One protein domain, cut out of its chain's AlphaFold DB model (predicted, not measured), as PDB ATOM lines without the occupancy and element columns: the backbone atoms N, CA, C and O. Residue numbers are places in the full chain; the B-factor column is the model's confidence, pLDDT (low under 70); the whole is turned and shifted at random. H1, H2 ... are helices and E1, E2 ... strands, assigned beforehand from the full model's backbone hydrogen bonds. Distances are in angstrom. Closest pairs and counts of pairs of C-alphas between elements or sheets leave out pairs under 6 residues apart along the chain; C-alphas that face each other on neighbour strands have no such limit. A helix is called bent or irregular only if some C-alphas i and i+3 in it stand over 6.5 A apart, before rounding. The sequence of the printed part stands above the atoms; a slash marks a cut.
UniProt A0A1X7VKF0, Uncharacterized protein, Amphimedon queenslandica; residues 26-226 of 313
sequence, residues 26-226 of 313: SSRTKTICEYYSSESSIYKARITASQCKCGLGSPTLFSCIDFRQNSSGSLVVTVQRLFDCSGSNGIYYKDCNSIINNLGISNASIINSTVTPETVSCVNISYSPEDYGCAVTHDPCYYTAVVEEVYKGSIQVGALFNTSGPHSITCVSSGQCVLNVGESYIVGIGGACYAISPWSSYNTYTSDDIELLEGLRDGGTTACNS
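This is residues 26 to 226 of the 313 residues of an uncharacterized protein of Amphimedon queenslandica (UniProt A0A1X7VKF0). A long, twisted sheet makes the length of the domain, with the long bent strand E1 as its spine: E5 runs beside most of it, E7 beside its first part, and E2 beside its last part, with E3 and E4 beyond. The helices H1 and H4 lie side by side at one end with H5 next to H1, H2 covers part of E1 and E2, and long loops fill much of the rest. The printed part has 201 residues with five named helices and seven named strands in the order H1 E1 E2 E3 H2 E4 E5 E6 H3 E7 H4 H5; the class is mixed, with under half of the residues, 95, in named elements. The sheet is branched and mixed, with E3 and E4 its parallel pair; the whole is compact, radius of gyration of the C-alphas 18.5 A, yet elongated, 61 by 38 by 32 A.

H1, residues 28 to 38, begins at C-alpha 28 (-36.659, 46.532, 9.029) and is 15.4 A long. E1, residues 42 to 55, spans 33.4 A and bends by 73 degrees at residue 46. E2 is residues 61 to 69, 27.0 A, and E3 residues 75 to 85, 28.6 A. H2, residues 96 to 102, precedes E4, residues 118 to 120. E5, residues 141 to 152, spans 25.6 A and bends by 87 degrees at residue 149. E6 is residues 160 to 164, H3 168 to 171 and E7 184 to 187. H4, residues 207 to 217, is 15.3 A long; H5, residues 223 to 226, ends at C-alpha 226 (-44.637, 36.278, 1.649).

E2 and E7 lie on one side of E1, E5 on the other. E1, E2 and E3 form a meander, each strand the antiparallel neighbour of the one before; N 52 and O 65 are 2.9 A apart, N 66 and O 78 2.8 A. E1 and E5 are antiparallel, with N 46 and O 146 at 2.8 A. E3, H2 and E4 form a strand-helix-strand unit, parallel strands joined through a helix, with a right-handed crossover. H2 is on the sheet at a height of 9.2 A. H1 and H4 touch at a shallow tilt of 21 degrees, the same way, C-alphas 29 and 209 closest at 6.9 A. In H1, H2 and H4 every O i to N i+4 pair is within hydrogen-bond range; H3, not on the sheet, and H5 are too short for one.

The farthest C-alphas, of Val 115 and Ser 226, are 62.0 A apart. The printed part has no cut. The links H2 to E4, E4 to E5, H3 to E7 and E7 to H4 are long. The mean pLDDT of the printed part is 77.1; 57 residues are under 70, among them 101 to 117 and 122 to 133.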
ATOM      1  N   SER A  26     -32.639  48.951   3.444       69.69
ATOM      2  CA  SER A  26     -33.564  47.814   3.461       69.69
ATOM      3  C   SER A  26     -34.627  48.047   4.533       69.69
ATOM      4  O   SER A  26     -34.316  48.575   5.597       69.69
ATOM      5  N   SER A  27     -35.882  47.642   4.306       86.31
ATOM      6  CA  SER A  27     -36.884  47.727   5.376       86.31
ATOM      7  C   SER A  27     -36.442  46.917   6.602       86.31
ATOM      8  O   SER A  27     -35.663  45.961   6.488       86.31
ATOM      9  N   ARG A  28     -36.945  47.275   7.789       89.69
ATOM     10  CA  ARG A  28     -36.659  46.532   9.029       89.69
ATOM     11  C   ARG A  28     -37.043  45.060   8.896       89.69
ATOM     12  O   ARG A  28     -36.202  44.205   9.135       89.69
ATOM     13  N   THR A  29     -38.234  44.773   8.361       90.81
ATOM     14  CA  THR A  29     -38.690  43.410   8.035       90.81
ATOM     15  C   THR A  29     -37.690  42.666   7.157       90.81
ATOM     16  O   THR A  29     -37.281  41.565   7.506       90.81
ATOM     17  N   LYS A  30     -37.250  43.268   6.039       87.00
ATOM     18  CA  LYS A  30     -36.279  42.638   5.136       87.00
ATOM     19  C   LYS A  30     -34.962  42.344   5.858       87.00
ATOM     20  O   LYS A  30     -34.449  41.240   5.745       87.00
ATOM     21  N   THR A  31     -34.479  43.302   6.646       89.44
ATOM     22  CA  THR A  31     -33.264  43.157   7.460       89.44
ATOM     23  C   THR A  31     -33.399  41.995   8.446       89.44
ATOM     24  O   THR A  31     -32.531  41.133   8.497       89.44
ATOM     25  N   ILE A  32     -34.505  41.925   9.193       92.81
ATOM     26  CA  ILE A  32     -34.763  40.842  10.149       92.81
ATOM     27  C   ILE A  32     -34.780  39.490   9.434       92.81
ATOM     28  O   ILE A  32     -34.093  38.575   9.871       92.81
ATOM     29  N   CYS A  33     -35.497  39.366   8.315       91.12
ATOM     30  CA  CYS A  33     -35.564  38.119   7.553       91.12
ATOM     31  C   CYS A  33     -34.192  37.677   7.018       91.12
ATOM     32  O   CYS A  33     -33.845  36.500   7.111       91.12
ATOM     33  N   GLU A  34     -33.412  38.610   6.462       89.56
ATOM     34  CA  GLU A  34     -32.071  38.336   5.939       89.56
ATOM     35  C   GLU A  34     -31.146  37.832   7.051       89.56
ATOM     36  O   GLU A  34     -30.622  36.722   6.937       89.56
ATOM     37  N   TYR A  35     -31.035  38.566   8.163       91.00
ATOM     38  CA  TYR A  35     -30.200  38.157   9.296       91.00
ATOM     39  C   TYR A  35     -30.709  36.869   9.948       91.00
ATOM     40  O   TYR A  35     -29.914  35.992  10.278       91.00
ATOM     41  N   TYR A  36     -32.025  36.674  10.057       92.00
ATOM     42  CA  TYR A  36     -32.574  35.413  10.554       92.00
ATOM     43  C   TYR A  36     -32.215  34.232   9.651       92.00
ATOM     44  O   TYR A  36     -32.082  33.117  10.142       92.00
ATOM     45  N   SER A  37     -32.009  34.436   8.348       88.12
ATOM     46  CA  SER A  37     -31.552  33.369   7.452       88.12
ATOM     47  C   SER A  37     -30.045  33.099   7.562       88.12
ATOM     48  O   SER A  37     -29.644  31.934   7.591       88.12
ATOM     49  N   SER A  38     -29.220  34.145   7.681       87.19
ATOM     50  CA  SER A  38     -27.758  34.045   7.589       87.19
ATOM     51  C   SER A  38     -27.045  33.868   8.928       87.19
ATOM     52  O   SER A  38     -26.014  33.202   8.979       87.19
ATOM     53  N   GLU A  39     -27.568  34.443  10.011       90.19
ATOM     54  CA  GLU A  39     -26.897  34.423  11.311       90.19
ATOM     55  C   GLU A  39     -27.106  33.113  12.053       90.19
ATOM     56  O   GLU A  39     -28.173  32.505  12.007       90.19
ATOM     57  N   SER A  40     -26.088  32.678  12.791       90.69
ATOM     58  CA  SER A  40     -26.166  31.441  13.580       90.69
ATOM     59  C   SER A  40     -26.986  31.599  14.865       90.69
ATOM     60  O   SER A  40     -27.579  30.630  15.344       90.69
ATOM     61  N   SER A  41     -27.058  32.817  15.405       92.88
ATOM     62  CA  SER A  41     -27.742  33.114  16.660       92.88
ATOM     63  C   SER A  41     -28.299  34.530  16.680       92.88
ATOM     64  O   SER A  41     -27.603  35.464  16.289       92.88
ATOM     65  N   ILE A  42     -29.515  34.677  17.201       95.75
ATOM     66  CA  ILE A  42     -30.181  35.959  17.426       95.75
ATOM     67  C   ILE A  42     -30.801  35.916  18.814       95.75
ATOM     68  O   ILE A  42     -31.579  35.010  19.124       95.75
ATOM     69  N   TYR A  43     -30.459  36.880  19.656       96.00
ATOM     70  CA  TYR A  43     -30.905  36.896  21.043       96.00
ATOM     71  C   TYR A  43     -30.942  38.311  21.610       96.00
ATOM     72  O   TYR A  43     -30.231  39.211  21.159       96.00
ATOM     73  N   LYS A  44     -31.777  38.485  22.629       96.75
ATOM     74  CA  LYS A  44     -31.812  39.672  23.471       96.75
ATOM     75  C   LYS A  44     -30.795  39.498  24.592       96.75
ATOM     76  O   LYS A  44     -30.866  38.528  25.349       96.75
ATOM     77  N   ALA A  45     -29.864  40.433  24.716       96.19
ATOM     78  CA  ALA A  45     -28.856  40.432  25.766       96.19
ATOM     79  C   ALA A  45     -28.887  41.744  26.548       96.19
ATOM     80  O   ALA A  45     -28.900  42.824  25.958       96.19
ATOM     81  N   ARG A  46     -28.857  41.649  27.877       94.62
ATOM     82  CA  ARG A  46     -28.714  42.801  28.764       94.62
ATOM     83  C   ARG A  46     -27.260  42.989  29.151       94.62
ATOM     84  O   ARG A  46     -26.623  42.052  29.630       94.62
ATOM     85  N   ILE A  47     -26.750  44.206  28.999       92.19
ATOM     86  CA  ILE A  47     -25.398  44.547  29.447       92.19
ATOM     87  C   ILE A  47     -25.399  44.657  30.970       92.19
ATOM     88  O   ILE A  47     -26.170  45.420  31.544       92.19
ATOM     89  N   THR A  48     -24.536  43.903  31.642       88.88
ATOM     90  CA  THR A  48     -24.422  43.905  33.111       88.88
ATOM     91  C   THR A  48     -23.186  44.645  33.601       88.88
ATOM     92  O   THR A  48     -23.162  45.121  34.737       88.88
ATOM     93  N   ALA A  49     -22.164  44.743  32.753       87.06
ATOM     94  CA  ALA A  49     -20.982  45.548  33.002       87.06
ATOM     95  C   ALA A  49     -20.397  46.058  31.684       87.06
ATOM     96  O   ALA A  49     -20.485  45.373  30.660       87.06
ATOM     97  N   SER A  50     -19.761  47.223  31.721       87.62
ATOM     98  CA  SER A  50     -18.950  47.723  30.614       87.62
ATOM     99  C   SER A  50     -17.627  48.267  31.129       87.62
ATOM    100  O   SER A  50     -17.557  48.867  32.195       87.62
ATOM    101  N   GLN A  51     -16.561  48.036  30.374       86.12
ATOM    102  CA  GLN A  51     -15.236  48.559  30.661       86.12
ATOM    103  C   GLN A  51     -14.700  49.239  29.411       86.12
ATOM    104  O   GLN A  51     -14.475  48.576  28.399       86.12
ATOM    105  N   CYS A  52     -14.484  50.547  29.469       84.19
ATOM    106  CA  CYS A  52     -14.125  51.348  28.303       84.19
ATOM    107  C   CYS A  52     -12.792  52.069  28.482       84.19
ATOM    108  O   CYS A  52     -12.459  52.516  29.575       84.19
ATOM    109  N   LYS A  53     -12.043  52.223  27.392       83.62
ATOM    110  CA  LYS A  53     -10.809  53.004  27.343       83.62
ATOM    111  C   LYS A  53     -11.150  54.483  27.191       83.62
ATOM    112  O   LYS A  53     -11.772  54.869  26.198       83.62
ATOM    113  N   CYS A  54     -10.704  55.319  28.120       81.56
ATOM    114  CA  CYS A  54     -10.739  56.772  27.974       81.56
ATOM    115  C   CYS A  54      -9.331  57.366  27.915       81.56
ATOM    116  O   CYS A  54      -8.457  56.988  28.693       81.56
ATOM    117  N   GLY A  55      -9.125  58.310  26.999       79.94
ATOM    118  CA  GLY A  55      -7.871  59.035  26.839       79.94
ATOM    119  C   GLY A  55      -7.581  59.983  28.004       79.94
ATOM    120  O   GLY A  55      -8.491  60.504  28.654       79.94
ATOM    121  N   LEU A  56      -6.290  60.215  28.248       78.31
ATOM    122  CA  LEU A  56      -5.782  61.053  29.344       78.31
ATOM    123  C   LEU A  56      -5.015  62.289  28.846       78.31
ATOM    124  O   LEU A  56      -4.090  62.766  29.496       78.31
ATOM    125  N   GLY A  57      -5.365  62.794  27.660       72.69
ATOM    126  CA  GLY A  57      -4.718  63.968  27.060       72.69
ATOM    127  C   GLY A  57      -3.368  63.697  26.382       72.69
ATOM    128  O   GLY A  57      -2.771  64.628  25.847       72.69
ATOM    129  N   SER A  58      -2.908  62.441  26.349       75.19
ATOM    130  CA  SER A  58      -1.761  61.977  25.554       75.19
ATOM    131  C   SER A  58      -2.208  60.882  24.576       75.19
ATOM    132  O   SER A  58      -3.055  60.070  24.950       75.19
ATOM    133  N   PRO A  59      -1.642  60.812  23.353       70.50
ATOM    134  CA  PRO A  59      -2.023  59.819  22.348       70.50
ATOM    135  C   PRO A  59      -1.719  58.362  22.743       70.50
ATOM    136  O   PRO A  59      -2.259  57.428  22.143       70.50
ATOM    137  N   THR A  60      -0.865  58.152  23.743       73.44
ATOM    138  CA  THR A  60      -0.494  56.813  24.213       73.44
ATOM    139  C   THR A  60      -1.098  56.472  25.572       73.44
ATOM    140  O   THR A  60      -1.190  55.296  25.906       73.44
ATOM    141  N   LEU A  61      -1.571  57.463  26.339       76.62
ATOM    142  CA  LEU A  61      -2.061  57.244  27.701       76.62
ATOM    143  C   LEU A  61      -3.582  57.121  27.751       76.62
ATOM    144  O   LEU A  61      -4.310  58.029  27.336       76.62
ATOM    145  N   PHE A  62      -4.057  56.038  28.359       82.38
ATOM    146  CA  PHE A  62      -5.476  55.811  28.612       82.38
ATOM    147  C   PHE A  62      -5.720  55.213  30.004       82.38
ATOM    148  O   PHE A  62      -4.809  54.735  30.677       82.38
ATOM    149  N   SER A  63      -6.974  55.241  30.442       81.25
ATOM    150  CA  SER A  63      -7.460  54.544  31.635       81.25
ATOM    151  C   SER A  63      -8.664  53.671  31.276       81.25
ATOM    152  O   SER A  63      -9.321  53.914  30.258       81.25
ATOM    153  N   CYS A  64      -8.955  52.661  32.096       81.50
ATOM    154  CA  CYS A  64     -10.191  51.895  31.984       81.50
ATOM    155  C   CYS A  64     -11.250  52.485  32.907       81.50
ATOM    156  O   CYS A  64     -11.048  52.569  34.111       81.50
ATOM    157  N   ILE A  65     -12.410  52.836  32.372       81.38
ATOM    158  CA  ILE A  65     -13.592  53.155  33.168       81.38
ATOM    159  C   ILE A  65     -14.510  51.928  33.198       81.38
ATOM    160  O   ILE A  65     -14.925  51.443  32.150       81.38
ATOM    161  N   ASP A  66     -14.765  51.387  34.388       82.12
ATOM    162  CA  ASP A  66     -15.655  50.247  34.641       82.12
ATOM    163  C   ASP A  66     -17.006  50.759  35.155       82.12
ATOM    164  O   ASP A  66     -17.061  51.562  36.094       82.12
ATOM    165  N   PHE A  67     -18.080  50.276  34.540       79.06
ATOM    166  CA  PHE A  67     -19.469  50.570  34.858       79.06
ATOM    167  C   PHE A  67     -20.179  49.276  35.247       79.06
ATOM    168  O   PHE A  67     -20.224  48.324  34.465       79.06
ATOM    169  N   ARG A  68     -20.791  49.247  36.435       78.00
ATOM    170  CA  ARG A  68     -21.581  48.100  36.920       78.00
ATOM    171  C   ARG A  68     -22.793  48.560  37.705       78.00
ATOM    172  O   ARG A  68     -22.740  49.593  38.357       78.00
ATOM    173  N   GLN A  69     -23.865  47.778  37.713       72.75
ATOM    174  CA  GLN A  69     -24.949  47.997  38.672       72.75
ATOM    175  C   GLN A  69     -24.566  47.422  40.042       72.75
ATOM    176  O   GLN A  69     -24.068  46.301  40.140       72.75
ATOM    177  N   ASN A  70     -24.792  48.188  41.108       70.31
ATOM    178  CA  ASN A  70     -24.732  47.662  42.470       70.31
ATOM    179  C   ASN A  70     -25.985  46.825  42.792       70.31
ATOM    180  O   ASN A  70     -26.911  46.703  41.991       70.31
ATOM    181  N   SER A  71     -26.049  46.285  44.009       71.00
ATOM    182  CA  SER A  71     -27.191  45.493  44.478       71.00
ATOM    183  C   SER A  71     -28.522  46.258  44.520       71.00
ATOM    184  O   SER A  71     -29.567  45.620  44.585       71.00
ATOM    185  N   SER A  72     -28.510  47.598  44.489       70.19
ATOM    186  CA  SER A  72     -29.716  48.433  44.399       70.19
ATOM    187  C   SER A  72     -30.086  48.819  42.961       70.19
ATOM    188  O   SER A  72     -31.000  49.617  42.770       70.19
ATOM    189  N   GLY A  73     -29.378  48.296  41.953       66.12
ATOM    190  CA  GLY A  73     -29.583  48.633  40.539       66.12
ATOM    191  C   GLY A  73     -29.012  49.995  40.127       66.12
ATOM    192  O   GLY A  73     -29.168  50.406  38.980       66.12
ATOM    193  N   SER A  74     -28.337  50.700  41.037       70.19
ATOM    194  CA  SER A  74     -27.687  51.979  40.753       70.19
ATOM    195  C   SER A  74     -26.352  51.748  40.056       70.19
ATOM    196  O   SER A  74     -25.598  50.844  40.422       70.19
ATOM    197  N   LEU A  75     -26.044  52.580  39.066       69.12
ATOM    198  CA  LEU A  75     -24.792  52.475  38.336       69.12
ATOM    199  C   LEU A  75     -23.620  52.984  39.186       69.12
ATOM    200  O   LEU A  75     -23.633  54.105  39.688       69.12
ATOM    201  N   VAL A  76     -22.602  52.148  39.325       68.06
ATOM    202  CA  VAL A  76     -21.329  52.437  39.977       68.06
ATOM    203  C   VAL A  76     -20.272  52.571  38.899       68.06
ATOM    204  O   VAL A  76     -20.168  51.724  38.010       68.06
ATOM    205  N   VAL A  77     -19.487  53.640  39.003       71.81
ATOM    206  CA  VAL A  77     -18.432  53.980  38.055       71.81
ATOM    207  C   VAL A  77     -17.103  53.975  38.784       71.81
ATOM    208  O   VAL A  77     -16.950  54.629  39.815       71.81
ATOM    209  N   THR A  78     -16.131  53.252  38.244       69.88
ATOM    210  CA  THR A  78     -14.764  53.258  38.768       69.88
ATOM    211  C   THR A  78     -13.786  53.470  37.631       69.88
ATOM    212  O   THR A  78     -13.824  52.755  36.638       69.88
ATOM    213  N   VAL A  79     -12.913  54.463  37.768       70.31
ATOM    214  CA  VAL A  79     -11.785  54.639  36.854       70.31
ATOM    215  C   VAL A  79     -10.635  53.842  37.435       70.31
ATOM    216  O   VAL A  79     -10.251  54.036  38.583       70.31
ATOM    217  N   GLN A  80     -10.126  52.903  36.662       67.69
ATOM    218  CA  GLN A  80      -9.131  51.947  37.085       67.69
ATOM    219  C   GLN A  80      -7.896  52.082  36.217       67.69
ATOM    220  O   GLN A  80      -7.979  52.022  34.990       67.69
ATOM    221  N   ARG A  81      -6.752  52.134  36.907       68.38
ATOM    222  CA  ARG A  81      -5.406  51.977  36.350       68.38
ATOM    223  C   ARG A  81      -5.053  53.016  35.280       68.38
ATOM    224  O   ARG A  81      -5.893  53.683  34.682       68.38
ATOM    225  N   LEU A  82      -3.762  53.200  35.084       74.94
ATOM    226  CA  LEU A  82      -3.223  54.040  34.025       74.94
ATOM    227  C   LEU A  82      -2.466  53.105  33.093       74.94
ATOM    228  O   LEU A  82      -1.731  52.241  33.566       74.94
ATOM    229  N   PHE A  83      -2.662  53.259  31.793       76.31
ATOM    230  CA  PHE A  83      -2.025  52.435  30.778       76.31
ATOM    231  C   PHE A  83      -1.299  53.322  29.774       76.31
ATOM    232  O   PHE A  83      -1.812  54.378  29.398       76.31
ATOM    233  N   ASP A  84      -0.124  52.877  29.334       76.38
ATOM    234  CA  ASP A  84       0.644  53.511  28.261       76.38
ATOM    235  C   ASP A  84       0.804  52.548  27.081       76.38
ATOM    236  O   ASP A  84       1.432  51.495  27.207       76.38
ATOM    237  N   CYS A  85       0.223  52.900  25.935       71.94
ATOM    238  CA  CYS A  85       0.386  52.177  24.682       71.94
ATOM    239  C   CYS A  85       1.821  52.352  24.182       71.94
ATOM    240  O   CYS A  85       2.190  53.424  23.705       71.94
ATOM    241  N   SER A  86       2.619  51.284  24.216       65.12
ATOM    242  CA  SER A  86       4.024  51.303  23.798       65.12
ATOM    243  C   SER A  86       4.211  51.772  22.337       65.12
ATOM    244  O   SER A  86       4.180  50.961  21.409       65.12
ATOM    245  N   GLY A  87       4.403  53.078  22.120       58.66
ATOM    246  CA  GLY A  87       4.757  53.670  20.822       58.66
ATOM    247  C   GLY A  87       3.692  53.577  19.720       58.66
ATOM    248  O   GLY A  87       4.046  53.664  18.547       58.66
ATOM    249  N   SER A  88       2.414  53.388  20.064       63.16
ATOM    250  CA  SER A  88       1.311  53.287  19.095       63.16
ATOM    251  C   SER A  88       0.077  54.061  19.555       63.16
ATOM    252  O   SER A  88      -0.148  54.231  20.752       63.16
ATOM    253  N   ASN A  89      -0.749  54.488  18.599       63.97
ATOM    254  CA  ASN A  89      -2.037  55.114  18.877       63.97
ATOM    255  C   ASN A  89      -3.068  54.023  19.195       63.97
ATOM    256  O   ASN A  89      -3.427  53.226  18.327       63.97
ATOM    257  N   GLY A  90      -3.547  53.982  20.438       64.88
ATOM    258  CA  GLY A  90      -4.691  53.150  20.810       64.88
ATOM    259  C   GLY A  90      -6.014  53.709  20.273       64.88
ATOM    260  O   GLY A  90      -6.132  54.902  19.996       64.88
ATOM    261  N   ILE A  91      -7.033  52.853  20.158       73.75
ATOM    262  CA  ILE A  91      -8.419  53.282  19.928       73.75
ATOM    263  C   ILE A  91      -9.090  53.431  21.295       73.75
ATOM    264  O   ILE A  91      -9.302  52.447  22.001       73.75
ATOM    265  N   TYR A  92      -9.415  54.662  21.675       76.50
ATOM    266  CA  TYR A  92     -10.078  54.999  22.935       76.50
ATOM    267  C   TYR A  92     -11.014  56.196  22.739       76.50
ATOM    268  O   TYR A  92     -10.910  56.934  21.757       76.50
ATOM    269  N   TYR A  93     -11.948  56.396  23.673       79.12
ATOM    270  CA  TYR A  93     -12.760  57.613  23.698       79.12
ATOM    271  C   TYR A  93     -11.911  58.809  24.120       79.12
ATOM    272  O   TYR A  93     -10.950  58.660  24.872       79.12
ATOM    273  N   LYS A  94     -12.302  60.004  23.668       77.12
ATOM    274  CA  LYS A  94     -11.568  61.257  23.889       77.12
ATOM    275  C   LYS A  94     -11.164  61.470  25.353       77.12
ATOM    276  O   LYS A  94     -10.007  61.769  25.624       77.12
ATOM    277  N   ASP A  95     -12.112  61.305  26.268       78.62
ATOM    278  CA  ASP A  95     -11.925  61.462  27.710       78.62
ATOM    279  C   ASP A  95     -13.022  60.701  28.478       78.62
ATOM    280  O   ASP A  95     -14.048  60.319  27.906       78.62
ATOM    281  N   CYS A  96     -12.813  60.450  29.775       77.81
ATOM    282  CA  CYS A  96     -13.756  59.658  30.571       77.81
ATOM    283  C   CYS A  96     -15.095  60.390  30.776       77.81
ATOM    284  O   CYS A  96     -16.139  59.743  30.849       77.81
ATOM    285  N   ASN A  97     -15.091  61.730  30.790       77.00
ATOM    286  CA  ASN A  97     -16.310  62.535  30.917       77.00
ATOM    287  C   ASN A  97     -17.228  62.360  29.704       77.00
ATOM    288  O   ASN A  97     -18.441  62.285  29.865       77.00
ATOM    289  N   SER A  98     -16.669  62.227  28.501       75.44
ATOM    290  CA  SER A  98     -17.442  61.963  27.288       75.44
ATOM    291  C   SER A  98     -18.201  60.636  27.369       75.44
ATOM    292  O   SER A  98     -19.345  60.555  26.938       75.44
ATOM    293  N   ILE A  99     -17.611  59.613  27.993       76.12
ATOM    294  CA  ILE A  99     -18.274  58.323  28.216       76.12
ATOM    295  C   ILE A  99     -19.391  58.481  29.258       76.12
ATOM    296  O   ILE A  99     -20.512  58.043  29.020       76.12
ATOM    297  N   ILE A 100     -19.108  59.150  30.383       73.00
ATOM    298  CA  ILE A 100     -20.078  59.380  31.469       73.00
ATOM    299  C   ILE A 100     -21.300  60.171  30.973       73.00
ATOM    300  O   ILE A 100     -22.435  59.790  31.260       73.00
ATOM    301  N   ASN A 101     -21.072  61.231  30.193       69.94
ATOM    302  CA  ASN A 101     -22.131  62.079  29.649       69.94
ATOM    303  C   ASN A 101     -23.053  61.307  28.694       69.94
ATOM    304  O   ASN A 101     -24.266  61.489  28.747       69.94
ATOM    305  N   ASN A 102     -22.505  60.417  27.862       67.81
ATOM    306  CA  ASN A 102     -23.312  59.612  26.935       67.81
ATOM    307  C   ASN A 102     -24.169  58.566  27.625       67.81
ATOM    308  O   ASN A 102     -25.269  58.273  27.170       67.81
ATOM    309  N   LEU A 103     -23.675  58.020  28.731       66.62
ATOM    310  CA  LEU A 103     -24.434  57.080  29.545       66.62
ATOM    311  C   LEU A 103     -25.543  57.784  30.359       66.62
ATOM    312  O   LEU A 103     -26.263  57.128  31.108       66.62
ATOM    313  N   GLY A 104     -25.672  59.115  30.246       57.59
ATOM    314  CA  GLY A 104     -26.703  59.907  30.921       57.59
ATOM    315  C   GLY A 104     -26.542  59.957  32.441       57.59
ATOM    316  O   GLY A 104     -27.513  60.192  33.161       57.59
ATOM    317  N   ILE A 105     -25.332  59.709  32.955       60.81
ATOM    318  CA  ILE A 105     -25.096  59.556  34.392       60.81
ATOM    319  C   ILE A 105     -24.764  60.919  34.994       60.81
ATOM    320  O   ILE A 105     -23.652  61.423  34.860       60.81
ATOM    321  N   SER A 106     -25.710  61.496  35.723       52.94
ATOM    322  CA  SER A 106     -25.520  62.778  36.411       52.94
ATOM    323  C   SER A 106     -24.743  62.672  37.735       52.94
ATOM    324  O   SER A 106     -24.280  63.693  38.230       52.94
ATOM    325  N   ASN A 107     -24.544  61.461  38.286       51.97
ATOM    326  CA  ASN A 107     -23.949  61.223  39.615       51.97
ATOM    327  C   ASN A 107     -22.864  60.118  39.638       51.97
ATOM    328  O   ASN A 107     -22.852  59.265  40.526       51.97
ATOM    329  N   ALA A 108     -21.944  60.100  38.671       52.53
ATOM    330  CA  ALA A 108     -20.783  59.205  38.712       52.53
ATOM    331  C   ALA A 108     -19.617  59.863  39.473       52.53
ATOM    332  O   ALA A 108     -19.090  60.883  39.037       52.53
ATOM    333  N   SER A 109     -19.181  59.279  40.592       46.81
ATOM    334  CA  SER A 109     -17.967  59.717  41.296       46.81
ATOM    335  C   SER A 109     -16.770  58.866  40.876       46.81
ATOM    336  O   SER A 109     -16.796  57.650  41.040       46.81
ATOM    337  N   ILE A 110     -15.707  59.493  40.375       53.44
ATOM    338  CA  ILE A 110     -14.450  58.818  40.029       53.44
ATOM    339  C   ILE A 110     -13.720  58.429  41.323       53.44
ATOM    340  O   ILE A 110     -13.292  59.302  42.077       53.44
ATOM    341  N   ILE A 111     -13.572  57.129  41.588       48.41
ATOM    342  CA  ILE A 111     -12.874  56.614  42.777       48.41
ATOM    343  C   ILE A 111     -11.482  56.100  42.374       48.41
ATOM    344  O   ILE A 111     -11.386  55.124  41.642       48.41
ATOM    345  N   ASN A 112     -10.437  56.753  42.900       50.41
ATOM    346  CA  ASN A 112      -9.009  56.384  42.925       50.41
ATOM    347  C   ASN A 112      -8.298  56.022  41.604       50.41
ATOM    348  O   ASN A 112      -8.349  54.897  41.118       50.41
ATOM    349  N   SER A 113      -7.449  56.945  41.145       45.53
ATOM    350  CA  SER A 113      -6.378  56.694  40.181       45.53
ATOM    351  C   SER A 113      -5.134  56.136  40.889       45.53
ATOM    352  O   SER A 113      -4.492  56.805  41.696       45.53
ATOM    353  N   THR A 114      -4.743  54.898  40.593       50.16
ATOM    354  CA  THR A 114      -3.376  54.442  40.893       50.16
ATOM    355  C   THR A 114      -2.390  55.203  40.008       50.16
ATOM    356  O   THR A 114      -2.609  55.318  38.806       50.16
ATOM    357  N   VAL A 115      -1.326  55.739  40.609       55.94
ATOM    358  CA  VAL A 115      -0.507  56.830  40.039       55.94
ATOM    359  C   VAL A 115       0.602  56.344  39.091       55.94
ATOM    360  O   VAL A 115       1.221  57.153  38.409       55.94
ATOM    361  N   THR A 116       0.852  55.036  39.000       60.19
ATOM    362  CA  THR A 116       1.864  54.460  38.099       60.19
ATOM    363  C   THR A 116       1.218  53.812  36.875       60.19
ATOM    364  O   THR A 116       0.523  52.806  37.036       60.19
ATOM    365  N   PRO A 117       1.442  54.358  35.663       63.88
ATOM    366  CA  PRO A 117       1.017  53.725  34.426       63.88
ATOM    367  C   PRO A 117       1.749  52.412  34.178       63.88
ATOM    368  O   PRO A 117       2.969  52.335  34.318       63.88
ATOM    369  N   GLU A 118       1.000  51.393  33.782       71.88
ATOM    370  CA  GLU A 118       1.537  50.135  33.282       71.88
ATOM    371  C   GLU A 118       1.692  50.223  31.758       71.88
ATOM    372  O   GLU A 118       0.774  50.637  31.044       71.88
ATOM    373  N   THR A 119       2.865  49.867  31.236       70.56
ATOM    374  CA  THR A 119       3.098  49.855  29.788       70.56
ATOM    375  C   THR A 119       2.458  48.616  29.170       70.56
ATOM    376  O   THR A 119       2.790  47.494  29.542       70.56
ATOM    377  N   VAL A 120       1.581  48.815  28.185       71.81
ATOM    378  CA  VAL A 120       0.860  47.746  27.481       71.81
ATOM    379  C   VAL A 120       1.048  47.861  25.970       71.81
ATOM    380  O   VAL A 120       1.178  48.950  25.410       71.81
ATOM    381  N   SER A 121       1.049  46.722  25.273       70.81
ATOM    382  CA  SER A 121       1.094  46.714  23.809       70.81
ATOM    383  C   SER A 121      -0.319  46.781  23.241       70.81
ATOM    384  O   SER A 121      -1.034  45.791  23.262       70.81
ATOM    385  N   CYS A 122      -0.715  47.921  22.676       67.00
ATOM    386  CA  CYS A 122      -2.067  48.119  22.132       67.00
ATOM    387  C   CYS A 122      -2.304  47.473  20.749       67.00
ATOM    388  O   CYS A 122      -3.388  47.616  20.192       67.00
ATOM    389  N   VAL A 123      -1.299  46.786  20.189       61.09
ATOM    390  CA  VAL A 123      -1.321  46.211  18.826       61.09
ATOM    391  C   VAL A 123      -1.271  44.678  18.834       61.09
ATOM    392  O   VAL A 123      -1.760  44.048  17.906       61.09
ATOM    393  N   ASN A 124      -0.712  44.080  19.892       54.62
ATOM    394  CA  ASN A 124      -0.525  42.634  20.051       54.62
ATOM    395  C   ASN A 124      -1.046  42.183  21.415       54.62
ATOM    396  O   ASN A 124      -0.323  41.566  22.201       54.62
ATOM    397  N   ILE A 125      -2.296  42.518  21.727       54.47
ATOM    398  CA  ILE A 125      -2.882  42.036  22.970       54.47
ATOM    399  C   ILE A 125      -3.278  40.575  22.756       54.47
ATOM    400  O   ILE A 125      -4.308  40.255  22.165       54.47
ATOM    401  N   SER A 126      -2.398  39.681  23.194       44.78
ATOM    402  CA  SER A 126      -2.732  38.277  23.387       44.78
ATOM    403  C   SER A 126      -3.731  38.195  24.534       44.78
ATOM    404  O   SER A 126      -3.414  38.622  25.639       44.78
ATOM    405  N   TYR A 127      -4.912  37.628  24.292       45.38
ATOM    406  CA  TYR A 127      -5.850  37.298  25.361       45.38
ATOM    407  C   TYR A 127      -5.191  36.291  26.314       45.38
ATOM    408  O   TYR A 127      -5.096  35.105  25.994       45.38
ATOM    409  N   SER A 128      -4.724  36.750  27.475       45.53
ATOM    410  CA  SER A 128      -4.481  35.862  28.609       45.53
ATOM    411  C   SER A 128      -5.795  35.699  29.374       45.53
ATOM    412  O   SER A 128      -6.475  36.696  29.610       45.53
ATOM    413  N   PRO A 129      -6.176  34.486  29.804       41.12
ATOM    414  CA  PRO A 129      -7.344  34.294  30.663       41.12
ATOM    415  C   PRO A 129      -7.234  35.017  32.017       41.12
ATOM    416  O   PRO A 129      -8.238  35.131  32.710       41.12
ATOM    417  N   GLU A 130      -6.051  35.516  32.383       46.47
ATOM    418  CA  GLU A 130      -5.827  36.346  33.576       46.47
ATOM    419  C   GLU A 130      -6.017  37.851  33.307       46.47
ATOM    420  O   GLU A 130      -6.276  38.619  34.238       46.47
ATOM    421  N   ASP A 131      -5.948  38.273  32.040       52.28
ATOM    422  CA  ASP A 131      -6.078  39.669  31.642       52.28
ATOM    423  C   ASP A 131      -7.554  39.998  31.386       52.28
ATOM    424  O   ASP A 131      -8.094  39.861  30.287       52.28
ATOM    425  N   TYR A 132      -8.239  40.433  32.441       54.72
ATOM    426  CA  TYR A 132      -9.610  40.921  32.352       54.72
ATOM    427  C   TYR A 132      -9.633  42.440  32.150       54.72
ATOM    428  O   TYR A 132      -9.024  43.183  32.918       54.72
ATOM    429  N   GLY A 133     -10.417  42.911  31.177       62.84
ATOM    430  CA  GLY A 133     -10.888  44.296  31.141       62.84
ATOM    431  C   GLY A 133     -10.623  45.069  29.856       62.84
ATOM    432  O   GLY A 133     -10.259  44.509  28.828       62.84
ATOM    433  N   CYS A 134     -10.841  46.386  29.892       72.25
ATOM    434  CA  CYS A 134     -10.804  47.210  28.678       72.25
ATOM    435  C   CYS A 134      -9.432  47.209  27.982       72.25
ATOM    436  O   CYS A 134      -9.355  47.425  26.780       72.25
ATOM    437  N   ALA A 135      -8.346  46.947  28.717       68.25
ATOM    438  CA  ALA A 135      -6.987  46.966  28.191       68.25
ATOM    439  C   ALA A 135      -6.712  45.865  27.156       68.25
ATOM    440  O   ALA A 135      -5.804  46.053  26.354       68.25
ATOM    441  N   VAL A 136      -7.492  44.770  27.139       64.69
ATOM    442  CA  VAL A 136      -7.244  43.618  26.252       64.69
ATOM    443  C   VAL A 136      -7.990  43.627  24.925       64.69
ATOM    444  O   VAL A 136      -7.700  42.831  24.035       64.69
ATOM    445  N   THR A 137      -8.954  44.525  24.758       68.75
ATOM    446  CA  THR A 137      -9.776  44.551  23.550       68.75
ATOM    447  C   THR A 137      -9.151  45.411  22.466       68.75
ATOM    448  O   THR A 137      -8.526  46.428  22.751       68.75
ATOM    449  N   HIS A 138      -9.362  45.054  21.200       71.44
ATOM    450  CA  HIS A 138      -9.085  45.975  20.094       71.44
ATOM    451  C   HIS A 138     -10.056  47.171  20.129       71.44
ATOM    452  O   HIS A 138      -9.644  48.324  20.011       71.44
ATOM    453  N   ASP A 139     -11.339  46.893  20.370       77.88
ATOM    454  CA  ASP A 139     -12.392  47.899  20.485       77.88
ATOM    455  C   ASP A 139     -12.261  48.753  21.758       77.88
ATOM    456  O   ASP A 139     -11.677  48.309  22.753       77.88
ATOM    457  N   PRO A 140     -12.814  49.981  21.767       78.56
ATOM    458  CA  PRO A 140     -12.665  50.900  22.891       78.56
ATOM    459  C   PRO A 140     -13.495  50.506  24.122       78.56
ATOM    460  O   PRO A 140     -13.259  51.071  25.185       78.56
ATOM    461  N   CYS A 141     -14.436  49.563  24.013       82.69
ATOM    462  CA  CYS A 141     -15.180  49.020  25.150       82.69
ATOM    463  C   CYS A 141     -15.294  47.495  25.084       82.69
ATOM    464  O   CYS A 141     -15.556  46.909  24.030       82.69
ATOM    465  N   TYR A 142     -15.201  46.892  26.261       86.06
ATOM    466  CA  TYR A 142     -15.512  45.505  26.554       86.06
ATOM    467  C   TYR A 142     -16.794  45.427  27.376       86.06
ATOM    468  O   TYR A 142     -17.000  46.247  28.272       86.06
ATOM    469  N   TYR A 143     -17.631  44.432  27.112       87.31
ATOM    470  CA  TYR A 143     -18.914  44.275  27.783       87.31
ATOM    471  C   TYR A 143     -19.074  42.865  28.330       87.31
ATOM    472  O   TYR A 143     -18.705  41.884  27.683       87.31
ATOM    473  N   THR A 144     -19.697  42.781  29.500       89.56
ATOM    474  CA  THR A 144     -20.280  41.542  30.013       89.56
ATOM    475  C   THR A 144     -21.785  41.645  29.859       89.56
ATOM    476  O   THR A 144     -22.389  42.648  30.255       89.56
ATOM    477  N   ALA A 145     -22.389  40.612  29.287       91.81
ATOM    478  CA  ALA A 145     -23.811  40.569  29.010       91.81
ATOM    479  C   ALA A 145     -24.431  39.255  29.486       91.81
ATOM    480  O   ALA A 145     -23.771  38.216  29.541       91.81
ATOM    481  N   VAL A 146     -25.719  39.320  29.817       95.19
ATOM    482  CA  VAL A 146     -26.555  38.163  30.134       95.19
ATOM    483  C   VAL A 146     -27.625  38.004  29.064       95.19
ATOM    484  O   VAL A 146     -28.270  38.979  28.673       95.19
ATOM    485  N   VAL A 147     -27.823  36.781  28.583       96.88
ATOM    486  CA  VAL A 147     -28.903  36.472  27.638       96.88
ATOM    487  C   VAL A 147     -30.244  36.497  28.371       96.88
ATOM    488  O   VAL A 147     -30.429  35.767  29.342       96.88
ATOM    489  N   GLU A 148     -31.184  37.313  27.901       97.19
ATOM    490  CA  GLU A 148     -32.545  37.389  28.447       97.19
ATOM    491  C   GLU A 148     -33.543  36.566  27.628       97.19
ATOM    492  O   GLU A 148     -34.432  35.939  28.196       97.19
ATOM    493  N   GLU A 149     -33.388  36.542  26.304       96.88
ATOM    494  CA  GLU A 149     -34.279  35.820  25.394       96.88
ATOM    495  C   GLU A 149     -33.527  35.357  24.145       96.88
ATOM    496  O   GLU A 149     -32.573  36.004  23.716       96.88
ATOM    497  N   VAL A 150     -33.958  34.245  23.546       96.62
ATOM    498  CA  VAL A 150     -33.346  33.658  22.348       96.62
ATOM    499  C   VAL A 150     -34.393  33.536  21.246       96.62
ATOM    500  O   VAL A 150     -35.415  32.875  21.421       96.62
ATOM    501  N   TYR A 151     -34.111  34.147  20.095       95.44
ATOM    502  CA  TYR A 151     -34.935  34.063  18.884       95.44
ATOM    503  C   TYR A 151     -34.368  33.055  17.872       95.44
ATOM    504  O   TYR A 151     -35.112  32.475  17.083       95.44
ATOM    505  N   LYS A 152     -33.048  32.820  17.897       95.38
ATOM    506  CA  LYS A 152     -32.352  31.811  17.085       95.38
ATOM    507  C   LYS A 152     -31.064  31.348  17.774       95.38
ATOM    508  O   LYS A 152     -30.357  32.157  18.370       95.38
ATOM    509  N   GLY A 153     -30.713  30.073  17.616       93.44
ATOM    510  CA  GLY A 153     -29.467  29.485  18.121       93.44
ATOM    511  C   GLY A 153     -29.657  28.656  19.394       93.44
ATOM    512  O   GLY A 153     -30.778  28.414  19.828       93.44
ATOM    513  N   SER A 154     -28.549  28.180  19.968       91.81
ATOM    514  CA  SER A 154     -28.534  27.231  21.098       91.81
ATOM    515  C   SER A 154     -28.028  27.818  22.418       91.81
ATOM    516  O   SER A 154     -27.899  27.089  23.404       91.81
ATOM    517  N   ILE A 155     -27.717  29.119  22.452       91.81
ATOM    518  CA  ILE A 155     -27.324  29.789  23.692       91.81
ATOM    519  C   ILE A 155     -28.479  29.721  24.698       91.81
ATOM    520  O   ILE A 155     -29.644  29.772  24.316       91.81
ATOM    521  N   GLN A 156     -28.170  29.550  25.980       93.50
ATOM    522  CA  GLN A 156     -29.195  29.429  27.016       93.50
ATOM    523  C   GLN A 156     -29.563  30.799  27.580       93.50
ATOM    524  O   GLN A 156     -28.700  31.657  27.773       93.50
ATOM    525  N   VAL A 157     -30.842  30.985  27.907       95.75
ATOM    526  CA  VAL A 157     -31.290  32.130  28.710       95.75
ATOM    527  C   VAL A 157     -30.583  32.094  30.068       95.75
ATOM    528  O   VAL A 157     -30.466  31.040  30.691       95.75
ATOM    529  N   GLY A 158     -30.082  33.245  30.511       93.88
ATOM    530  CA  GLY A 158     -29.262  33.387  31.714       93.88
ATOM    531  C   GLY A 158     -27.765  33.149  31.497       93.88
ATOM    532  O   GLY A 158     -26.988  33.370  32.426       93.88
ATOM    533  N   ALA A 159     -27.329  32.741  30.298       93.56
ATOM    534  CA  ALA A 159     -25.907  32.604  29.999       93.56
ATOM    535  C   ALA A 159     -25.200  33.966  30.076       93.56
ATOM    536  O   ALA A 159     -25.653  34.946  29.479       93.56
ATOM    537  N   LEU A 160     -24.076  34.002  30.794       91.44
ATOM    538  CA  LEU A 160     -23.164  35.140  30.836       91.44
ATOM    539  C   LEU A 160     -22.085  34.964  29.777       91.44
ATOM    540  O   LEU A 160     -21.466  33.903  29.680       91.44
ATOM    541  N   PHE A 161     -21.831  36.018  29.016       87.94
ATOM    542  CA  PHE A 161     -20.757  36.041  28.040       87.94
ATOM    543  C   PHE A 161     -20.101  37.413  28.003       87.94
ATOM    544  O   PHE A 161     -20.669  38.425  28.419       87.94
ATOM    545  N   ASN A 162     -18.879  37.422  27.490       85.69
ATOM    546  CA  ASN A 162     -18.130  38.636  27.279       85.69
ATOM    547  C   ASN A 162     -17.982  38.908  25.786       85.69
ATOM    548  O   ASN A 162     -17.821  37.979  24.997       85.69
ATOM    549  N   THR A 163     -18.011  40.180  25.411       84.00
ATOM    550  CA  THR A 163     -17.978  40.597  24.011       84.00
ATOM    551  C   THR A 163     -17.321  41.960  23.868       84.00
ATOM    552  O   THR A 163     -17.403  42.806  24.762       84.00
ATOM    553  N   SER A 164     -16.704  42.202  22.715       78.38
ATOM    554  CA  SER A 164     -16.529  43.572  22.250       78.38
ATOM    555  C   SER A 164     -17.876  44.098  21.746       78.38
ATOM    556  O   SER A 164     -18.713  43.334  21.258       78.38
ATOM    557  N   GLY A 165     -18.146  45.381  21.972       75.44
ATOM    558  CA  GLY A 165     -19.401  45.994  21.529       75.44
ATOM    559  C   GLY A 165     -19.379  46.363  20.045       75.44
ATOM    560  O   GLY A 165     -18.602  45.797  19.276       75.44
ATOM    561  N   PRO A 166     -20.217  47.320  19.613       72.38
ATOM    562  CA  PRO A 166     -20.194  47.784  18.232       72.38
ATOM    563  C   PRO A 166     -18.839  48.421  17.893       72.38
ATOM    564  O   PRO A 166     -18.311  49.253  18.635       72.38
ATOM    565  N   HIS A 167     -18.281  48.029  16.748       67.50
ATOM    566  CA  HIS A 167     -16.993  48.531  16.277       67.50
ATOM    567  C   HIS A 167     -17.099  50.030  15.973       67.50
ATOM    568  O   HIS A 167     -18.053  50.462  15.322       67.50
ATOM    569  N   SER A 168     -16.096  50.827  16.353       58.94
ATOM    570  CA  SER A 168     -16.098  52.292  16.157       58.94
ATOM    571  C   SER A 168     -16.366  52.712  14.702       58.94
ATOM    572  O   SER A 168     -17.086  53.674  14.447       58.94
ATOM    573  N   ILE A 169     -15.853  51.936  13.742       56.59
ATOM    574  CA  ILE A 169     -16.090  52.094  12.291       56.59
ATOM    575  C   ILE A 169     -17.562  51.891  11.892       56.59
ATOM    576  O   ILE A 169     -18.015  52.508  10.941       56.59
ATOM    577  N   THR A 170     -18.338  51.063  12.594       57.38
ATOM    578  CA  THR A 170     -19.768  50.860  12.279       57.38
ATOM    579  C   THR A 170     -20.674  51.963  12.832       57.38
ATOM    580  O   THR A 170     -21.866  51.983  12.547       57.38
ATOM    581  N   CYS A 171     -20.102  52.918  13.568       61.19
ATOM    582  CA  CYS A 171     -20.812  53.947  14.330       61.19
ATOM    583  C   CYS A 171     -20.777  55.333  13.671       61.19
ATOM    584  O   CYS A 171     -20.891  56.354  14.347       61.19
ATOM    585  N   VAL A 172     -20.581  55.360  12.350       50.91
ATOM    586  CA  VAL A 172     -20.216  56.536  11.539       50.91
ATOM    587  C   VAL A 172     -21.169  57.729  11.699       50.91
ATOM    588  O   VAL A 172     -20.760  58.863  11.476       50.91
ATOM    589  N   SER A 173     -22.429  57.493  12.073       43.34
ATOM    590  CA  SER A 173     -23.489  58.506  12.068       43.34
ATOM    591  C   SER A 173     -23.941  58.997  13.447       43.34
ATOM    592  O   SER A 173     -24.479  60.098  13.522       43.34
ATOM    593  N   SER A 174     -23.749  58.235  14.530       47.25
ATOM    594  CA  SER A 174     -24.410  58.537  15.813       47.25
ATOM    595  C   SER A 174     -23.542  59.252  16.841       47.25
ATOM    596  O   SER A 174     -24.090  59.755  17.811       47.25
ATOM    597  N   GLY A 175     -22.221  59.326  16.645       51.56
ATOM    598  CA  GLY A 175     -21.325  59.915  17.638       51.56
ATOM    599  C   GLY A 175     -21.338  59.109  18.941       51.56
ATOM    600  O   GLY A 175     -22.161  59.323  19.813       51.56
ATOM    601  N   GLN A 176     -20.352  58.222  19.084       56.34
ATOM    602  CA  GLN A 176     -20.082  57.419  20.285       56.34
ATOM    603  C   GLN A 176     -21.061  56.241  20.501       56.34
ATOM    604  O   GLN A 176     -22.273  56.369  20.575       56.34
ATOM    605  N   CYS A 177     -20.474  55.043  20.564       71.69
ATOM    606  CA  CYS A 177     -21.141  53.737  20.470       71.69
ATOM    607  C   CYS A 177     -21.071  52.952  21.788       71.69
ATOM    608  O   CYS A 177     -20.728  51.770  21.823       71.69
ATOM    609  N   VAL A 178     -21.270  53.654  22.900       80.75
ATOM    610  CA  VAL A 178     -21.212  53.033  24.226       80.75
ATOM    611  C   VAL A 178     -22.560  52.375  24.502       80.75
ATOM    612  O   VAL A 178     -23.590  53.033  24.383       80.75
ATOM    613  N   LEU A 179     -22.560  51.093  24.865       86.12
ATOM    614  CA  LEU A 179     -23.777  50.420  25.321       86.12
ATOM    615  C   LEU A 179     -24.035  50.760  26.793       86.12
ATOM    616  O   LEU A 179     -23.117  50.737  27.619       86.12
ATOM    617  N   ASN A 180     -25.292  51.031  27.120       85.75
ATOM    618  CA  ASN A 180     -25.737  51.345  28.468       85.75
ATOM    619  C   ASN A 180     -25.814  50.074  29.318       85.75
ATOM    620  O   ASN A 180     -26.470  49.091  28.968       85.75
ATOM    621  N   VAL A 181     -25.175  50.109  30.486       86.19
ATOM    622  CA  VAL A 181     -25.300  49.042  31.482       86.19
ATOM    623  C   VAL A 181     -26.716  49.046  32.056       86.19
ATOM    624  O   VAL A 181     -27.224  50.081  32.482       86.19
ATOM    625  N   GLY A 182     -27.343  47.875  32.094       84.56
ATOM    626  CA  GLY A 182     -28.734  47.680  32.491       84.56
ATOM    627  C   GLY A 182     -29.713  47.687  31.316       84.56
ATOM    628  O   GLY A 182     -30.823  47.181  31.467       84.56
ATOM    629  N   GLU A 183     -29.311  48.182  30.143       89.50
ATOM    630  CA  GLU A 183     -30.142  48.118  28.943       89.50
ATOM    631  C   GLU A 183     -29.985  46.795  28.196       89.50
ATOM    632  O   GLU A 183     -28.962  46.106  28.269       89.50
ATOM    633  N   SER A 184     -31.046  46.450  27.469       94.06
ATOM    634  CA  SER A 184     -31.098  45.279  26.606       94.06
ATOM    635  C   SER A 184     -30.917  45.660  25.149       94.06
ATOM    636  O   SER A 184     -31.455  46.665  24.690       94.06
ATOM    637  N   TYR A 185     -30.225  44.800  24.416       94.00
ATOM    638  CA  TYR A 185     -29.913  44.955  23.004       94.00
ATOM    639  C   TYR A 185     -30.241  43.661  22.269       94.00
ATOM    640  O   TYR A 185     -30.155  42.574  22.848       94.00
ATOM    641  N   ILE A 186     -30.601  43.770  20.994       93.81
ATOM    642  CA  ILE A 186     -30.707  42.603  20.118       93.81
ATOM    643  C   ILE A 186     -29.354  42.371  19.447       93.81
ATOM    644  O   ILE A 186     -28.791  43.262  18.807       93.81
ATOM    645  N   VAL A 187     -28.833  41.158  19.605       92.44
ATOM    646  CA  VAL A 187     -27.567  40.701  19.027       92.44
ATOM    647  C   VAL A 187     -27.863  39.778  17.848       92.44
ATOM    648  O   VAL A 187     -28.811  38.995  17.893       92.44
ATOM    649  N   GLY A 188     -27.049  39.871  16.794       89.62
ATOM    650  CA  GLY A 188     -27.216  39.076  15.571       89.62
ATOM    651  C   GLY A 188     -28.154  39.704  14.535       89.62
ATOM    652  O   GLY A 188     -28.597  39.020  13.625       89.62
ATOM    653  N   ILE A 189     -28.487  40.993  14.654       88.75
ATOM    654  CA  ILE A 189     -29.232  41.727  13.621       88.75
ATOM    655  C   ILE A 189     -28.594  43.096  13.410       88.75
ATOM    656  O   ILE A 189     -28.300  43.807  14.371       88.75
ATOM    657  N   GLY A 190     -28.464  43.487  12.143       84.12
ATOM    658  CA  GLY A 190     -28.129  44.850  11.751       84.12
ATOM    659  C   GLY A 190     -26.691  45.038  11.284       84.12
ATOM    660  O   GLY A 190     -25.818  44.199  11.486       84.12
ATOM    661  N   GLY A 191     -26.446  46.174  10.640       76.38
ATOM    662  CA  GLY A 191     -25.143  46.516  10.078       76.38
ATOM    663  C   GLY A 191     -25.110  47.948   9.556       76.38
ATOM    664  O   GLY A 191     -26.142  48.608   9.478       76.38
ATOM    665  N   ALA A 192     -23.924  48.427   9.176       70.00
ATOM    666  CA  ALA A 192     -23.683  49.841   8.863       70.00
ATOM    667  C   ALA A 192     -24.568  50.425   7.737       70.00
ATOM    668  O   ALA A 192     -24.738  51.637   7.678       70.00
ATOM    669  N   CYS A 193     -25.139  49.579   6.871       75.00
ATOM    670  CA  CYS A 193     -26.003  49.987   5.756       75.00
ATOM    671  C   CYS A 193     -27.431  49.418   5.822       75.00
ATOM    672  O   CYS A 193     -28.133  49.409   4.812       75.00
ATOM    673  N   TYR A 194     -27.867  48.936   6.985       78.69
ATOM    674  CA  TYR A 194     -29.216  48.403   7.182       78.69
ATOM    675  C   TYR A 194     -30.088  49.392   7.968       78.69
ATOM    676  O   TYR A 194     -29.578  50.262   8.669       78.69
ATOM    677  N   ALA A 195     -31.417  49.247   7.894       82.00
ATOM    678  CA  ALA A 195     -32.335  50.049   8.719       82.00
ATOM    679  C   ALA A 195     -32.261  49.731  10.222       82.00
ATOM    680  O   ALA A 195     -32.851  50.443  11.035       82.00
ATOM    681  N   ILE A 196     -31.578  48.648  10.588       85.94
ATOM    682  CA  ILE A 196     -31.304  48.270  11.968       85.94
ATOM    683  C   ILE A 196     -29.798  48.377  12.175       85.94
ATOM    684  O   ILE A 196     -29.021  47.706  11.490       85.94
ATOM    685  N   SER A 197     -29.397  49.221  13.121       83.88
ATOM    686  CA  SER A 197     -28.004  49.326  13.545       83.88
ATOM    687  C   SER A 197     -27.575  48.064  14.300       83.88
ATOM    688  O   SER A 197     -28.391  47.492  15.035       83.88
ATOM    689  N   PRO A 198     -26.305  47.637  14.168       83.00
ATOM    690  CA  PRO A 198     -25.773  46.566  15.002       83.00
ATOM    691  C   PRO A 198     -25.830  46.994  16.473       83.00
ATOM    692  O   PRO A 198     -25.623  48.169  16.775       83.00
ATOM    693  N   TRP A 199     -26.102  46.051  17.379       87.38
ATOM    694  CA  TRP A 199     -26.307  46.348  18.804       87.38
ATOM    695  C   TRP A 199     -27.372  47.434  19.038       87.38
ATOM    696  O   TRP A 199     -27.202  48.326  19.867       87.38
ATOM    697  N   SER A 200     -28.477  47.390  18.291       88.44
ATOM    698  CA  SER A 200     -29.590  48.313  18.522       88.44
ATOM    699  C   SER A 200     -30.306  47.981  19.832       88.44
ATOM    700  O   SER A 200     -30.519  46.814  20.181       88.44
ATOM    701  N   SER A 201     -30.642  49.029  20.589       90.25
ATOM    702  CA  SER A 201     -31.365  48.884  21.855       90.25
ATOM    703  C   SER A 201     -32.705  48.210  21.597       90.25
ATOM    704  O   SER A 201     -33.410  48.558  20.645       90.25
ATOM    705  N   TYR A 202     -33.073  47.270  22.465       92.81
ATOM    706  CA  TYR A 202     -34.345  46.553  22.401       92.81
ATOM    707  C   TYR A 202     -35.535  47.521  22.335       92.81
ATOM    708  O   TYR A 202     -36.482  47.291  21.595       92.81
ATOM    709  N   ASN A 203     -35.438  48.669  23.013       91.12
ATOM    710  CA  ASN A 203     -36.477  49.704  23.024       91.12
ATOM    711  C   ASN A 203     -36.717  50.363  21.651       91.12
ATOM    712  O   ASN A 203     -37.699  51.080  21.482       91.12
ATOM    713  N   THR A 204     -35.826  50.155  20.677       90.31
ATOM    714  CA  THR A 204     -35.981  50.657  19.301       90.31
ATOM    715  C   THR A 204     -36.694  49.669  18.373       90.31
ATOM    716  O   THR A 204     -36.950  50.001  17.216       90.31
ATOM    717  N   TYR A 205     -37.003  48.460  18.851       92.38
ATOM    718  CA  TYR A 205     -37.791  47.472  18.118       92.38
ATOM    719  C   TYR A 205     -39.281  47.720  18.339       92.38
ATOM    720  O   TYR A 205     -39.722  47.962  19.463       92.38
ATOM    721  N   THR A 206     -40.057  47.680  17.257       93.31
ATOM    722  CA  THR A 206     -41.518  47.769  17.343       93.31
ATOM    723  C   THR A 206     -42.108  46.420  17.739       93.31
ATOM    724  O   THR A 206     -41.454  45.384  17.614       93.31
ATOM    725  N   SER A 207     -43.373  46.411  18.168       92.94
ATOM    726  CA  SER A 207     -44.102  45.164  18.425       92.94
ATOM    727  C   SER A 207     -44.089  44.231  17.208       92.94
ATOM    728  O   SER A 207     -43.834  43.045  17.372       92.94
ATOM    729  N   ASP A 208     -44.258  44.773  15.997       92.38
ATOM    730  CA  ASP A 208     -44.225  44.004  14.745       92.38
ATOM    731  C   ASP A 208     -42.857  43.347  14.492       92.38
ATOM    732  O   ASP A 208     -42.785  42.237  13.966       92.38
ATOM    733  N   ASP A 209     -41.754  44.018  14.855       94.38
ATOM    734  CA  ASP A 209     -40.413  43.443  14.718       94.38
ATOM    735  C   ASP A 209     -40.228  42.242  15.658       94.38
ATOM    736  O   ASP A 209     -39.625  41.237  15.273       94.38
ATOM    737  N   ILE A 210     -40.739  42.351  16.890       95.31
ATOM    738  CA  ILE A 210     -40.653  41.292  17.902       95.31
ATOM    739  C   ILE A 210     -41.566  40.121  17.534       95.31
ATOM    740  O   ILE A 210     -41.097  38.986  17.514       95.31
ATOM    741  N   GLU A 211     -42.813  40.383  17.140       93.62
ATOM    742  CA  GLU A 211     -43.747  39.346  16.679       93.62
ATOM    743  C   GLU A 211     -43.187  38.596  15.460       93.62
ATOM    744  O   GLU A 211     -43.308  37.375  15.356       93.62
ATOM    745  N   LEU A 212     -42.497  39.298  14.553       93.94
ATOM    746  CA  LEU A 212     -41.807  38.663  13.433       93.94
ATOM    747  C   LEU A 212     -40.690  37.719  13.901       93.94
ATOM    748  O   LEU A 212     -40.579  36.609  13.378       93.94
ATOM    749  N   LEU A 213     -39.859  38.142  14.857       94.56
ATOM    750  CA  LEU A 213     -38.777  37.319  15.407       94.56
ATOM    751  C   LEU A 213     -39.302  36.088  16.151       94.56
ATOM    752  O   LEU A 213     -38.768  34.992  15.967       94.56
ATOM    753  N   GLU A 214     -40.353  36.252  16.949       94.19
ATOM    754  CA  GLU A 214     -41.037  35.156  17.640       94.19
ATOM    755  C   GLU A 214     -41.691  34.195  16.641       94.19
ATOM    756  O   GLU A 214     -41.475  32.987  16.709       94.19
ATOM    757  N   GLY A 215     -42.393  34.719  15.632       92.12
ATOM    758  CA  GLY A 215     -42.995  33.906  14.577       92.12
ATOM    759  C   GLY A 215     -41.964  33.109  13.773       92.12
ATOM    760  O   GLY A 215     -42.227  31.965  13.395       92.12
ATOM    761  N   LEU A 216     -40.776  33.678  13.532       92.00
ATOM    762  CA  LEU A 216     -39.661  32.978  12.886       92.00
ATOM    763  C   LEU A 216     -39.082  31.873  13.779       92.00
ATOM    764  O   LEU A 216     -38.840  30.772  13.283       92.00
ATOM    765  N   ARG A 217     -38.907  32.144  15.080       92.62
ATOM    766  CA  ARG A 217     -38.480  31.156  16.088       92.62
ATOM    767  C   ARG A 217     -39.428  29.966  16.152       92.62
ATOM    768  O   ARG A 217     -38.978  28.822  16.173       92.62
ATOM    769  N   ASP A 218     -40.725  30.243  16.154       90.44
ATOM    770  CA  ASP A 218     -41.761  29.238  16.383       90.44
ATOM    771  C   ASP A 218     -42.157  28.496  15.087       90.44
ATOM    772  O   ASP A 218     -42.977  27.578  15.109       90.44
ATOM    773  N   GLY A 219     -41.554  28.859  13.945       81.00
ATOM    774  CA  GLY A 219     -41.798  28.223  12.646       81.00
ATOM    775  C   GLY A 219     -43.157  28.565  12.024       81.00
ATOM    776  O   GLY A 219     -43.668  27.802  11.201       81.00
ATOM    777  N   GLY A 220     -43.760  29.691  12.417       73.38
ATOM    778  CA  GLY A 220     -45.049  30.162  11.915       73.38
ATOM    779  C   GLY A 220     -44.989  30.785  10.512       73.38
ATOM    780  O   GLY A 220     -43.929  30.988   9.914       73.38
ATOM    781  N   THR A 221     -46.154  31.129   9.957       66.31
ATOM    782  CA  THR A 221     -46.253  31.934   8.728       66.31
ATOM    783  C   THR A 221     -45.864  33.383   9.007       66.31
ATOM    784  O   THR A 221     -46.596  34.096   9.683       66.31
ATOM    785  N   THR A 222     -44.738  33.830   8.450       75.75
ATOM    786  CA  THR A 222     -44.202  35.182   8.658       75.75
ATOM    787  C   THR A 222     -44.146  35.995   7.366       75.75
ATOM    788  O   THR A 222     -44.166  35.449   6.257       75.75
ATOM    789  N   ALA A 223     -44.008  37.321   7.492       71.31
ATOM    790  CA  ALA A 223     -43.812  38.229   6.357       71.31
ATOM    791  C   ALA A 223     -42.563  37.890   5.510       71.31
ATOM    792  O   ALA A 223     -42.510  38.241   4.329       71.31
ATOM    793  N   CYS A 224     -41.592  37.162   6.077       76.25
ATOM    794  CA  CYS A 224     -40.415  36.667   5.361       76.25
ATOM    795  C   CYS A 224     -40.776  35.674   4.245       76.25
ATOM    796  O   CYS A 224     -40.171  35.699   3.174       76.25
ATOM    797  N   ASN A 225     -41.807  34.850   4.455       60.84
ATOM    798  CA  ASN A 225     -42.255  33.858   3.474       60.84
ATOM    799  C   ASN A 225     -43.068  34.502   2.339       60.84
ATOM    800  O   ASN A 225     -42.976  34.083   1.184       60.84
ATOM    801  N   SER A 226     -43.814  35.570   2.636       53.75
ATOM    802  CA  SER A 226     -44.637  36.278   1.649       53.75
ATOM    803  C   SER A 226     -43.803  36.974   0.565       53.75
ATOM    804  O   SER A 226     -44.209  37.000  -0.596       53.75
TER     805      SER A 226